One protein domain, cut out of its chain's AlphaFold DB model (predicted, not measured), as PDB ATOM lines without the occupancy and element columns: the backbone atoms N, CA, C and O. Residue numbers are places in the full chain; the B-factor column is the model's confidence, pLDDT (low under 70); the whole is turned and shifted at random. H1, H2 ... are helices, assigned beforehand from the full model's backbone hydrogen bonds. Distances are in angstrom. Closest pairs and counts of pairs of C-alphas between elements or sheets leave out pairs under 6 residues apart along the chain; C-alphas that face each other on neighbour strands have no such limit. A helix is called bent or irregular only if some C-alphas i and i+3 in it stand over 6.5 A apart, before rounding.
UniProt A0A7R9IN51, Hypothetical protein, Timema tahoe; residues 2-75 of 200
ATOM      1  N   ILE A   2     129.218 157.056 186.366       45.53
ATOM      2  CA  ILE A   2     130.237 158.038 185.943       45.53
ATOM      3  C   ILE A   2     131.598 157.656 186.541       45.53
ATOM      4  O   ILE A   2     131.783 157.692 187.755       45.53
ATOM      5  N   LYS A   3     132.567 157.286 185.696       54.88
ATOM      6  CA  LYS A   3     133.954 157.076 186.133       54.88
ATOM      7  C   LYS A   3     134.581 158.452 186.380       54.88
ATOM      8  O   LYS A   3     134.730 159.220 185.431       54.88
ATOM      9  N   GLY A   4     134.966 158.755 187.623       59.59
ATOM     10  CA  GLY A   4     135.516 160.063 188.021       59.59
ATOM     11  C   GLY A   4     136.688 160.571 187.165       59.59
ATOM     12  O   GLY A   4     136.888 161.777 187.055       59.59
ATOM     13  N   GLY A   5     137.400 159.673 186.474       65.56
ATOM     14  CA  GLY A   5     138.477 160.028 185.545       65.56
ATOM     15  C   GLY A   5     138.058 160.964 184.404       65.56
ATOM     16  O   GLY A   5     138.808 161.877 184.079       65.56
ATOM     17  N   TYR A   6     136.858 160.815 183.828       64.62
ATOM     18  CA  TYR A   6     136.426 161.685 182.721       64.62
ATOM     19  C   TYR A   6     136.117 163.114 183.182       64.62
ATOM     20  O   TYR A   6     136.456 164.069 182.487       64.62
ATOM     21  N   LEU A   7     135.530 163.270 184.374       65.81
ATOM     22  CA  LEU A   7     135.272 164.584 184.975       65.81
ATOM     23  C   LEU A   7     136.576 165.321 185.300       65.81
ATOM     24  O   LEU A   7     136.677 166.526 185.063       65.81
ATOM     25  N   GLY A   8     137.592 164.591 185.773       67.12
ATOM     26  CA  GLY A   8     138.937 165.130 185.967       67.12
ATOM     27  C   GLY A   8     139.523 165.657 184.658       67.12
ATOM     28  O   GLY A   8     139.936 166.803 184.584       67.12
ATOM     29  N   THR A   9     139.469 164.876 183.581       68.50
ATOM     30  CA  THR A   9     140.011 165.290 182.278       68.50
ATOM     31  C   THR A   9     139.322 166.537 181.706       68.50
ATOM     32  O   THR A   9     139.997 167.448 181.228       68.50
ATOM     33  N   ILE A  10     137.989 166.618 181.795       68.81
ATOM     34  CA  ILE A  10     137.204 167.761 181.289       68.81
ATOM     35  C   ILE A  10     137.537 169.056 182.044       68.81
ATOM     36  O   ILE A  10     137.538 170.128 181.446       68.81
ATOM     37  N   THR A  11     137.832 168.966 183.341       71.75
ATOM     38  CA  THR A  11     138.149 170.132 184.179       71.75
ATOM     39  C   THR A  11     139.635 170.494 184.136       71.75
ATOM     40  O   THR A  11     139.977 171.672 184.051       71.75
ATOM     41  N   CYS A  12     140.531 169.504 184.104       75.94
ATOM     42  CA  CYS A  12     141.975 169.721 184.107       75.94
ATOM     43  C   CYS A  12     142.487 170.403 182.835       75.94
ATOM     44  O   CYS A  12     143.374 171.249 182.934       75.94
ATOM     45  N   PHE A  13     141.964 170.069 181.648       72.88
ATOM     46  CA  PHE A  13     142.478 170.638 180.394       72.88
ATOM     47  C   PHE A  13     142.252 172.159 180.265       72.88
ATOM     48  O   PHE A  13     143.232 172.868 180.021       72.88
ATOM     49  N   PRO A  14     141.037 172.705 180.486       73.94
ATOM     50  CA  PRO A  14     140.816 174.152 180.474       73.94
ATOM     51  C   PRO A  14     141.628 174.880 181.548       73.94
ATOM     52  O   PRO A  14     142.235 175.910 181.265       73.94
ATOM     53  N   ILE A  15     141.692 174.318 182.760       76.75
ATOM     54  CA  ILE A  15     142.454 174.894 183.876       76.75
ATOM     55  C   ILE A  15     143.950 174.945 183.537       76.75
ATOM     56  O   ILE A  15     144.589 175.973 183.743       76.75
ATOM     57  N   SER A  16     144.495 173.880 182.944       76.62
ATOM     58  CA  SER A  16     145.889 173.843 182.480       76.62
ATOM     59  C   SER A  16     146.149 174.876 181.381       76.62
ATOM     60  O   SER A  16     147.186 175.534 181.393       76.62
ATOM     61  N   GLY A  17     145.203 175.053 180.450       70.88
ATOM     62  CA  GLY A  17     145.290 176.063 179.393       70.88
ATOM     63  C   GLY A  17     145.333 177.494 179.937       70.88
ATOM     64  O   GLY A  17     146.178 178.278 179.514       70.88
ATOM     65  N   LEU A  18     144.478 177.811 180.915       74.56
ATOM     66  CA  LEU A  18     144.435 179.124 181.572       74.56
ATOM     67  C   LEU A  18     145.682 179.391 182.431       74.56
ATOM     68  O   LEU A  18     146.222 180.494 182.414       74.56
ATOM     69  N   LEU A  19     146.176 178.376 183.148       73.62
ATOM     70  CA  LEU A  19     147.386 178.479 183.975       73.62
ATOM     71  C   LEU A  19     148.646 178.745 183.142       73.62
ATOM     72  O   LEU A  19     149.513 179.506 183.569       73.62
ATOM     73  N   CYS A  20     148.736 178.157 181.947       69.69
ATOM     74  CA  CYS A  20     149.836 178.412 181.020       69.69
ATOM     75  C   CYS A  20     149.832 179.846 180.462       69.69
ATOM     76  O   CYS A  20     150.903 180.365 180.145       69.69
ATOM     77  N   ASP A  21     148.664 180.488 180.348       67.75
ATOM     78  CA  ASP A  21     148.524 181.846 179.801       67.75
ATOM     79  C   ASP A  21     148.826 182.941 180.840       67.75
ATOM     80  O   ASP A  21     149.336 184.007 180.500       67.75
ATOM     81  N   TRP A  22     148.611 182.656 182.129       68.75
ATOM     82  CA  TRP A  22     148.802 183.625 183.216       68.75
ATOM     83  C   TRP A  22     150.260 184.072 183.448       68.75
ATOM     84  O   TRP A  22     150.495 185.014 184.199       68.75
ATOM     85  N   GLY A  23     151.249 183.458 182.786       61.41
ATOM     86  CA  GLY A  23     152.604 184.012 182.614       61.41
ATOM     87  C   GLY A  23     153.490 184.107 183.866       61.41
ATOM     88  O   GLY A  23     154.677 184.416 183.750       61.41
ATOM     89  N   VAL A  24     152.976 183.806 185.058       55.81
ATOM     90  CA  VAL A  24     153.758 183.834 186.302       55.81
ATOM     91  C   VAL A  24     154.720 182.633 186.327       55.81
ATOM     92  O   VAL A  24     154.312 181.498 186.097       55.81
ATOM     93  N   ALA A  25     156.016 182.879 186.556       57.06
ATOM     94  CA  ALA A  25     157.089 181.870 186.643       57.06
ATOM     95  C   ALA A  25     157.342 180.995 185.385       57.06
ATOM     96  O   ALA A  25     157.877 179.893 185.493       57.06
ATOM     97  N   GLY A  26     156.999 181.474 184.182       64.19
ATOM     98  CA  GLY A  26     157.245 180.734 182.932       64.19
ATOM     99  C   GLY A  26     156.112 179.788 182.509       64.19
ATOM    100  O   GLY A  26     156.320 178.950 181.633       64.19
ATOM    101  N   GLY A  27     154.920 179.933 183.105       66.81
ATOM    102  CA  GLY A  27     153.650 179.332 182.667       66.81
ATOM    103  C   GLY A  27     153.540 177.825 182.913       66.81
ATOM    104  O   GLY A  27     152.756 177.379 183.745       66.81
ATOM    105  N   TRP A  28     154.354 177.027 182.226       70.31
ATOM    106  CA  TRP A  28     154.307 175.560 182.265       70.31
ATOM    107  C   TRP A  28     154.576 174.940 183.653       70.31
ATOM    108  O   TRP A  28     153.857 174.010 184.028       70.31
ATOM    109  N   PRO A  29     155.527 175.440 184.476       80.06
ATOM    110  CA  PRO A  29     155.759 174.888 185.814       80.06
ATOM    111  C   PRO A  29     154.563 175.045 186.767       80.06
ATOM    112  O   PRO A  29     154.385 174.225 187.665       80.06
ATOM    113  N   MET A  30     153.713 176.060 186.566       78.19
ATOM    114  CA  MET A  30     152.577 176.355 187.454       78.19
ATOM    115  C   MET A  30     151.515 175.258 187.442       78.19
ATOM    116  O   MET A  30     150.895 174.994 188.469       78.19
ATOM    117  N   VAL A  31     151.358 174.564 186.313       80.56
ATOM    118  CA  VAL A  31     150.456 173.412 186.191       80.56
ATOM    119  C   VAL A  31     150.841 172.334 187.212       80.56
ATOM    120  O   VAL A  31     149.991 171.851 187.957       80.56
ATOM    121  N   PHE A  32     152.134 172.020 187.341       82.00
ATOM    122  CA  PHE A  32     152.616 171.009 188.288       82.00
ATOM    123  C   PHE A  32     152.422 171.426 189.747       82.00
ATOM    124  O   PHE A  32     152.023 170.598 190.564       82.00
ATOM    125  N   TYR A  33     152.654 172.700 190.076       85.44
ATOM    126  CA  TYR A  33     152.455 173.196 191.438       85.44
ATOM    127  C   TYR A  33     150.980 173.196 191.849       85.44
ATOM    128  O   TYR A  33     150.658 172.788 192.963       85.44
ATOM    129  N   VAL A  34     150.073 173.599 190.953       85.62
ATOM    130  CA  VAL A  34     148.634 173.655 191.245       85.62
ATOM    131  C   VAL A  34     148.031 172.257 191.349       85.62
ATOM    132  O   VAL A  34     147.382 171.956 192.348       85.62
ATOM    133  N   PHE A  35     148.272 171.372 190.375       86.31
ATOM    134  CA  PHE A  35     147.743 170.004 190.432       86.31
ATOM    135  C   PHE A  35     148.414 169.163 191.523       86.31
ATOM    136  O   PHE A  35     147.734 168.389 192.196       86.31
ATOM    137  N   GLY A  36     149.717 169.348 191.754       85.94
ATOM    138  CA  GLY A  36     150.431 168.708 192.857       85.94
ATOM    139  C   GLY A  36     149.913 169.167 194.221       85.94
ATOM    140  O   GLY A  36     149.605 168.337 195.074       85.94
ATOM    141  N   GLY A  37     149.734 170.479 194.408       90.12
ATOM    142  CA  GLY A  37     149.169 171.050 195.630       90.12
ATOM    143  C   GLY A  37     147.733 170.591 195.884       90.12
ATOM    144  O   GLY A  37     147.418 170.156 196.987       90.12
ATOM    145  N   LEU A  38     146.882 170.605 194.853       89.62
ATOM    146  CA  LEU A  38     145.508 170.107 194.941       89.62
ATOM    147  C   LEU A  38     145.469 168.621 195.325       89.62
ATOM    148  O   LEU A  38     144.646 168.226 196.146       89.62
ATOM    149  N   GLY A  39     146.389 167.814 194.787       87.44
ATOM    150  CA  GLY A  39     146.545 166.406 195.151       87.44
ATOM    151  C   GLY A  39     146.905 166.210 196.625       87.44
ATOM    152  O   GLY A  39     146.291 165.383 197.293       87.44
ATOM    153  N   VAL A  40     147.836 167.005 197.161       91.44
ATOM    154  CA  VAL A  40     148.204 166.960 198.589       91.44
ATOM    155  C   VAL A  40     147.037 167.398 199.472       91.44
ATOM    156  O   VAL A  40     146.713 166.722 200.446       91.44
ATOM    157  N   VAL A  41     146.361 168.493 199.113       92.19
ATOM    158  CA  VAL A  41     145.185 168.984 199.845       92.19
ATOM    159  C   VAL A  41     144.053 167.961 199.825       92.19
ATOM    160  O   VAL A  41     143.371 167.819 200.831       92.19
ATOM    161  N   TRP A  42     143.867 167.227 198.724       88.06
ATOM    162  CA  TRP A  42     142.875 166.155 198.613       88.06
ATOM    163  C   TRP A  42     143.276 164.877 199.363       88.06
ATOM    164  O   TRP A  42     142.423 164.173 199.902       88.06
ATOM    165  N   PHE A  43     144.573 164.584 199.450       88.50
ATOM    166  CA  PHE A  43     145.080 163.421 200.172       88.50
ATOM    167  C   PHE A  43     144.817 163.510 201.682       88.50
ATOM    168  O   PHE A  43     144.473 162.508 202.304       88.50
ATOM    169  N   ILE A  44     144.903 164.711 202.264       88.19
ATOM    170  CA  ILE A  44     144.642 164.944 203.695       88.19
ATOM    171  C   ILE A  44     143.247 164.438 204.124       88.19
ATOM    172  O   ILE A  44     143.191 163.588 205.007       88.19
ATOM    173  N   PRO A  45     142.117 164.880 203.535       86.44
ATOM    174  CA  PRO A  45     140.799 164.358 203.880       86.44
ATOM    175  C   PRO A  45     140.624 162.896 203.458       86.44
ATOM    176  O   PRO A  45     139.939 162.159 204.162       86.44
ATOM    177  N   TRP A  46     141.260 162.447 202.369       85.75
ATOM    178  CA  TRP A  46     141.199 161.047 201.938       85.75
ATOM    179  C   TRP A  46     141.711 160.084 203.019       85.75
ATOM    180  O   TRP A  46     141.046 159.087 203.296       85.75
ATOM    181  N   LEU A  47     142.807 160.432 203.708       82.44
ATOM    182  CA  LEU A  47     143.341 159.655 204.836       82.44
ATOM    183  C   LEU A  47     142.351 159.495 205.999       82.44
ATOM    184  O   LEU A  47     142.418 158.509 206.726       82.44
ATOM    185  N   PHE A  48     141.450 160.458 206.200       78.56
ATOM    186  CA  PHE A  48     140.473 160.413 207.291       78.56
ATOM    187  C   PHE A  48     139.128 159.801 206.881       78.56
ATOM    188  O   PHE A  48     138.363 159.391 207.757       78.56
ATOM    189  N   LEU A  49     138.822 159.771 205.581       77.88
ATOM    190  CA  LEU A  49     137.524 159.365 205.032       77.88
ATOM    191  C   LEU A  49     137.509 157.940 204.469       77.88
ATOM    192  O   LEU A  49     136.441 157.337 204.424       77.88
ATOM    193  N   VAL A  50     138.646 157.400 204.019       77.81
ATOM    194  CA  VAL A  50     138.692 156.109 203.316       77.81
ATOM    195  C   VAL A  50     139.327 155.033 204.191       77.81
ATOM    196  O   VAL A  50     140.446 155.187 204.666       77.81
ATOM    197  N   TYR A  51     138.603 153.929 204.380       74.62
ATOM    198  CA  TYR A  51     139.038 152.765 205.153       74.62
ATOM    199  C   TYR A  51     138.850 151.495 204.313       74.62
ATOM    200  O   TYR A  51     137.828 151.345 203.643       74.62
ATOM    201  N   ASP A  52     139.813 150.571 204.374       68.06
ATOM    202  CA  ASP A  52     139.861 149.368 203.521       68.06
ATOM    203  C   ASP A  52     138.761 148.343 203.822       68.06
ATOM    204  O   ASP A  52     138.425 147.504 202.986       68.06
ATOM    205  N   THR A  53     138.188 148.386 205.026       63.88
ATOM    206  CA  THR A  53     137.100 147.490 205.419       63.88
ATOM    207  C   THR A  53     135.959 148.256 206.082       63.88
ATOM    208  O   THR A  53     136.200 149.070 206.976       63.88
ATOM    209  N   PRO A  54     134.693 147.948 205.736       61.94
ATOM    210  CA  PRO A  54     133.529 148.569 206.370       61.94
ATOM    211  C   PRO A  54     133.456 148.256 207.874       61.94
ATOM    212  O   PRO A  54     132.774 148.957 208.616       61.94
ATOM    213  N   GLN A  55     134.174 147.228 208.352       58.72
ATOM    214  CA  GLN A  55     134.302 146.916 209.777       58.72
ATOM    215  C   GLN A  55     135.212 147.888 210.550       58.72
ATOM    216  O   GLN A  55     135.053 147.996 211.763       58.72
ATOM    217  N   GLN A  56     136.150 148.565 209.879       60.72
ATOM    218  CA  GLN A  56     137.119 149.483 210.497       60.72
ATOM    219  C   GLN A  56     136.666 150.949 210.460       60.72
ATOM    220  O   GLN A  56     137.319 151.802 211.052       60.72
ATOM    221  N   HIS A  57     135.548 151.249 209.792       63.28
ATOM    222  CA  HIS A  57     135.060 152.613 209.634       63.28
ATOM    223  C   HIS A  57     134.366 153.108 210.922       63.28
ATOM    224  O   HIS A  57     133.296 152.602 211.268       63.28
ATOM    225  N   PRO A  58     134.895 154.124 211.632       65.06
ATOM    226  CA  PRO A  58     134.339 154.573 212.915       65.06
ATOM    227  C   PRO A  58     133.014 155.339 212.780       65.06
ATOM    228  O   PRO A  58     132.322 155.562 213.768       65.06
ATOM    229  N   ARG A  59     132.660 155.764 211.560       65.50
ATOM    230  CA  ARG A  59     131.531 156.667 211.279       65.50
ATOM    231  C   ARG A  59     130.333 156.007 210.582       65.50
ATOM    232  O   ARG A  59     129.425 156.725 210.179       65.50
ATOM    233  N   ILE A  60     130.349 154.684 210.390       70.44
ATOM    234  CA  ILE A  60     129.278 153.968 209.676       70.44
ATOM    235  C   ILE A  60     128.132 153.592 210.629       70.44
ATOM    236  O   ILE A  60     128.379 153.123 211.744       70.44
ATOM    237  N   SER A  61     126.882 153.796 210.201       74.44
ATOM    238  CA  SER A  61     125.696 153.323 210.934       74.44
ATOM    239  C   SER A  61     125.670 151.787 210.965       74.44
ATOM    240  O   SER A  61     126.115 151.123 210.027       74.44
ATOM    241  N   LYS A  62     125.116 151.206 212.039       71.50
ATOM    242  CA  LYS A  62     124.882 149.756 212.113       71.50
ATOM    243  C   LYS A  62     123.940 149.281 211.001       71.50
ATOM    244  O   LYS A  62     124.194 148.229 210.431       71.50
ATOM    245  N   GLU A  63     122.928 150.074 210.640       73.56
ATOM    246  CA  GLU A  63     121.999 149.728 209.556       73.56
ATOM    247  C   GLU A  63     122.692 149.737 208.188       73.56
ATOM    248  O   GLU A  63     122.479 148.836 207.382       73.56
ATOM    249  N   GLU A  64     123.555 150.725 207.929       71.19
ATOM    250  CA  GLU A  64     124.313 150.813 206.674       71.19
ATOM    251  C   GLU A  64     125.345 149.682 206.571       71.19
ATOM    252  O   GLU A  64     125.500 149.062 205.520       71.19
ATOM    253  N   ARG A  65     126.005 149.349 207.685       68.94
ATOM    254  CA  ARG A  65     126.931 148.219 207.765       68.94
ATOM    255  C   ARG A  65     126.229 146.893 207.481       68.94
ATOM    256  O   ARG A  65     126.747 146.107 206.687       68.94
ATOM    257  N   ASP A  66     125.077 146.657 208.099       73.25
ATOM    258  CA  ASP A  66     124.299 145.439 207.885       73.25
ATOM    259  C   ASP A  66     123.760 145.395 206.450       73.25
ATOM    260  O   ASP A  66     123.864 144.363 205.788       73.25
ATOM    261  N   TYR A  67     123.302 146.522 205.896       74.44
ATOM    262  CA  TYR A  67     122.907 146.616 204.489       74.44
ATOM    263  C   TYR A  67     124.057 146.257 203.538       74.44
ATOM    264  O   TYR A  67     123.869 145.456 202.623       74.44
ATOM    265  N   ILE A  68     125.263 146.785 203.760       71.38
ATOM    266  CA  ILE A  68     126.451 146.486 202.947       71.38
ATOM    267  C   ILE A  68     126.835 145.006 203.067       71.38
ATOM    268  O   ILE A  68     127.086 144.349 202.060       71.38
ATOM    269  N   GLN A  69     126.832 144.443 204.275       70.25
ATOM    270  CA  GLN A  69     127.144 143.026 204.483       70.25
ATOM    271  C   GLN A  69     126.106 142.093 203.848       70.25
ATOM    272  O   GLN A  69     126.466 141.032 203.339       70.25
ATOM    273  N   THR A  70     124.836 142.498 203.830       70.75
ATOM    274  CA  THR A  70     123.750 141.706 203.238       70.75
ATOM    275  C   THR A  70     123.716 141.840 201.709       70.75
ATOM    276  O   THR A  70     123.442 140.866 201.012       70.75
ATOM    277  N   SER A  71     124.043 143.020 201.168       67.25
ATOM    278  CA  SER A  71     124.011 143.323 199.725       67.25
ATOM    279  C   SER A  71     125.254 142.871 198.955       67.25
ATOM    280  O   SER A  71     125.138 142.505 197.787       67.25
ATOM    281  N   ILE A  72     126.428 142.823 199.595       66.88
ATOM    282  CA  ILE A  72     127.655 142.260 198.998       66.88
ATOM    283  C   ILE A  72     127.534 140.731 198.813       66.88
ATOM    284  O   ILE A  72     128.303 140.122 198.065       66.88
ATOM    285  N   GLY A  73     126.525 140.109 199.434       55.12
ATOM    286  CA  GLY A  73     126.439 138.667 199.601       55.12
ATOM    287  C   GLY A  73     127.492 138.207 200.605       55.12
ATOM    288  O   GLY A  73     128.544 138.828 200.758       55.12
ATOM    289  N   THR A  74     127.232 137.109 201.315       47.44
ATOM    290  CA  THR A  74     128.271 136.418 202.088       47.44
ATOM    291  C   THR A  74     129.449 136.163 201.159       47.44
ATOM    292  O   THR A  74     129.393 135.218 200.371       47.44
ATOM    293  N   VAL A  75     130.496 136.996 201.234       52.81
ATOM    294  CA  VAL A  75     131.818 136.661 200.715       52.81
ATOM    295  C   VAL A  75     132.127 135.381 201.456       52.81
ATOM    296  O   VAL A  75     132.303 135.423 202.678       52.81
TER     297      VAL A  75
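This is residues 2 to 75 of the 200 residues of the protein "Hypothetical protein" of Timema tahoe (UniProt A0A7R9IN51). Two long helices, H1 and H2, make an open V that is joined at one end, and a short third helix, H3, sits by itself beyond the far end of H2, on a long link. H2 and that link make most of the length, and H3 packs on neither arm of the V. The printed part has 74 residues with three named helices, in the order H1, H2, H3, and no named strand; the class is all helix. It is extended, with a radius of gyration of the C-alphas of 19.2 A, and its outline is a rod of 55 by 24 by 18 A.

Start at Ile 2 and go on to C-alpha 4 at (135.516, 160.063, 188.021), where H1 begins; it covers residues 4 to 21 and measures 26.7 A from first to last C-alpha. Look near residue 11 for a kink of 27 degrees. H1 is neither bent nor irregular, but only just: C-alphas 11 and 14 are 6.1 A apart. Next find C-alpha 28 at (154.307, 175.560, 182.265); from there H2, the longest helix, runs through residues 28 to 49 over 32.6 A. H3 is residues 62 to 71, 14.0 A long, and ends at C-alpha 71 at (124.011, 143.323, 199.725).

Begin where H1 and H2 touch, with 7 pairs of C-alphas within 8 A. The closest C-alphas are those of Cys 20 and Trp 28, 5.4 A apart. H1 touches H2 with residues 16 to 20 alone, and H2 touches H1 with residues 28 to 31 alone. They run opposite ways at a steep tilt of 36 degrees, only just past shallow, and form a helical hairpin. Their centres are 14.1 A apart. H3 is apart from H1 and also apart from H2. In the backbone of H3, every O i to N i+4 pair is within hydrogen-bond range; in H1 13 of 14 are, and in H2 15 of 18.

The two C-alphas farthest apart are those of Gly 23 and Thr 74, at 56.9 A. The printed part has no cut. The link from H1 to H2 is short, with 6 residues, and the link from H2 to H3 is long, with 12, residues 50 to 61. Look also for the stretches that stand free: residues 2 to 11, of which 4 to 11 belong to H1, residues 36 to 47 of H2, and residues 70 to 75. The mean pLDDT of the printed part is 72.2, and it is under 70 at residues 2 to 10, 20 to 27, 52 to 59, 65 and 71 to 75.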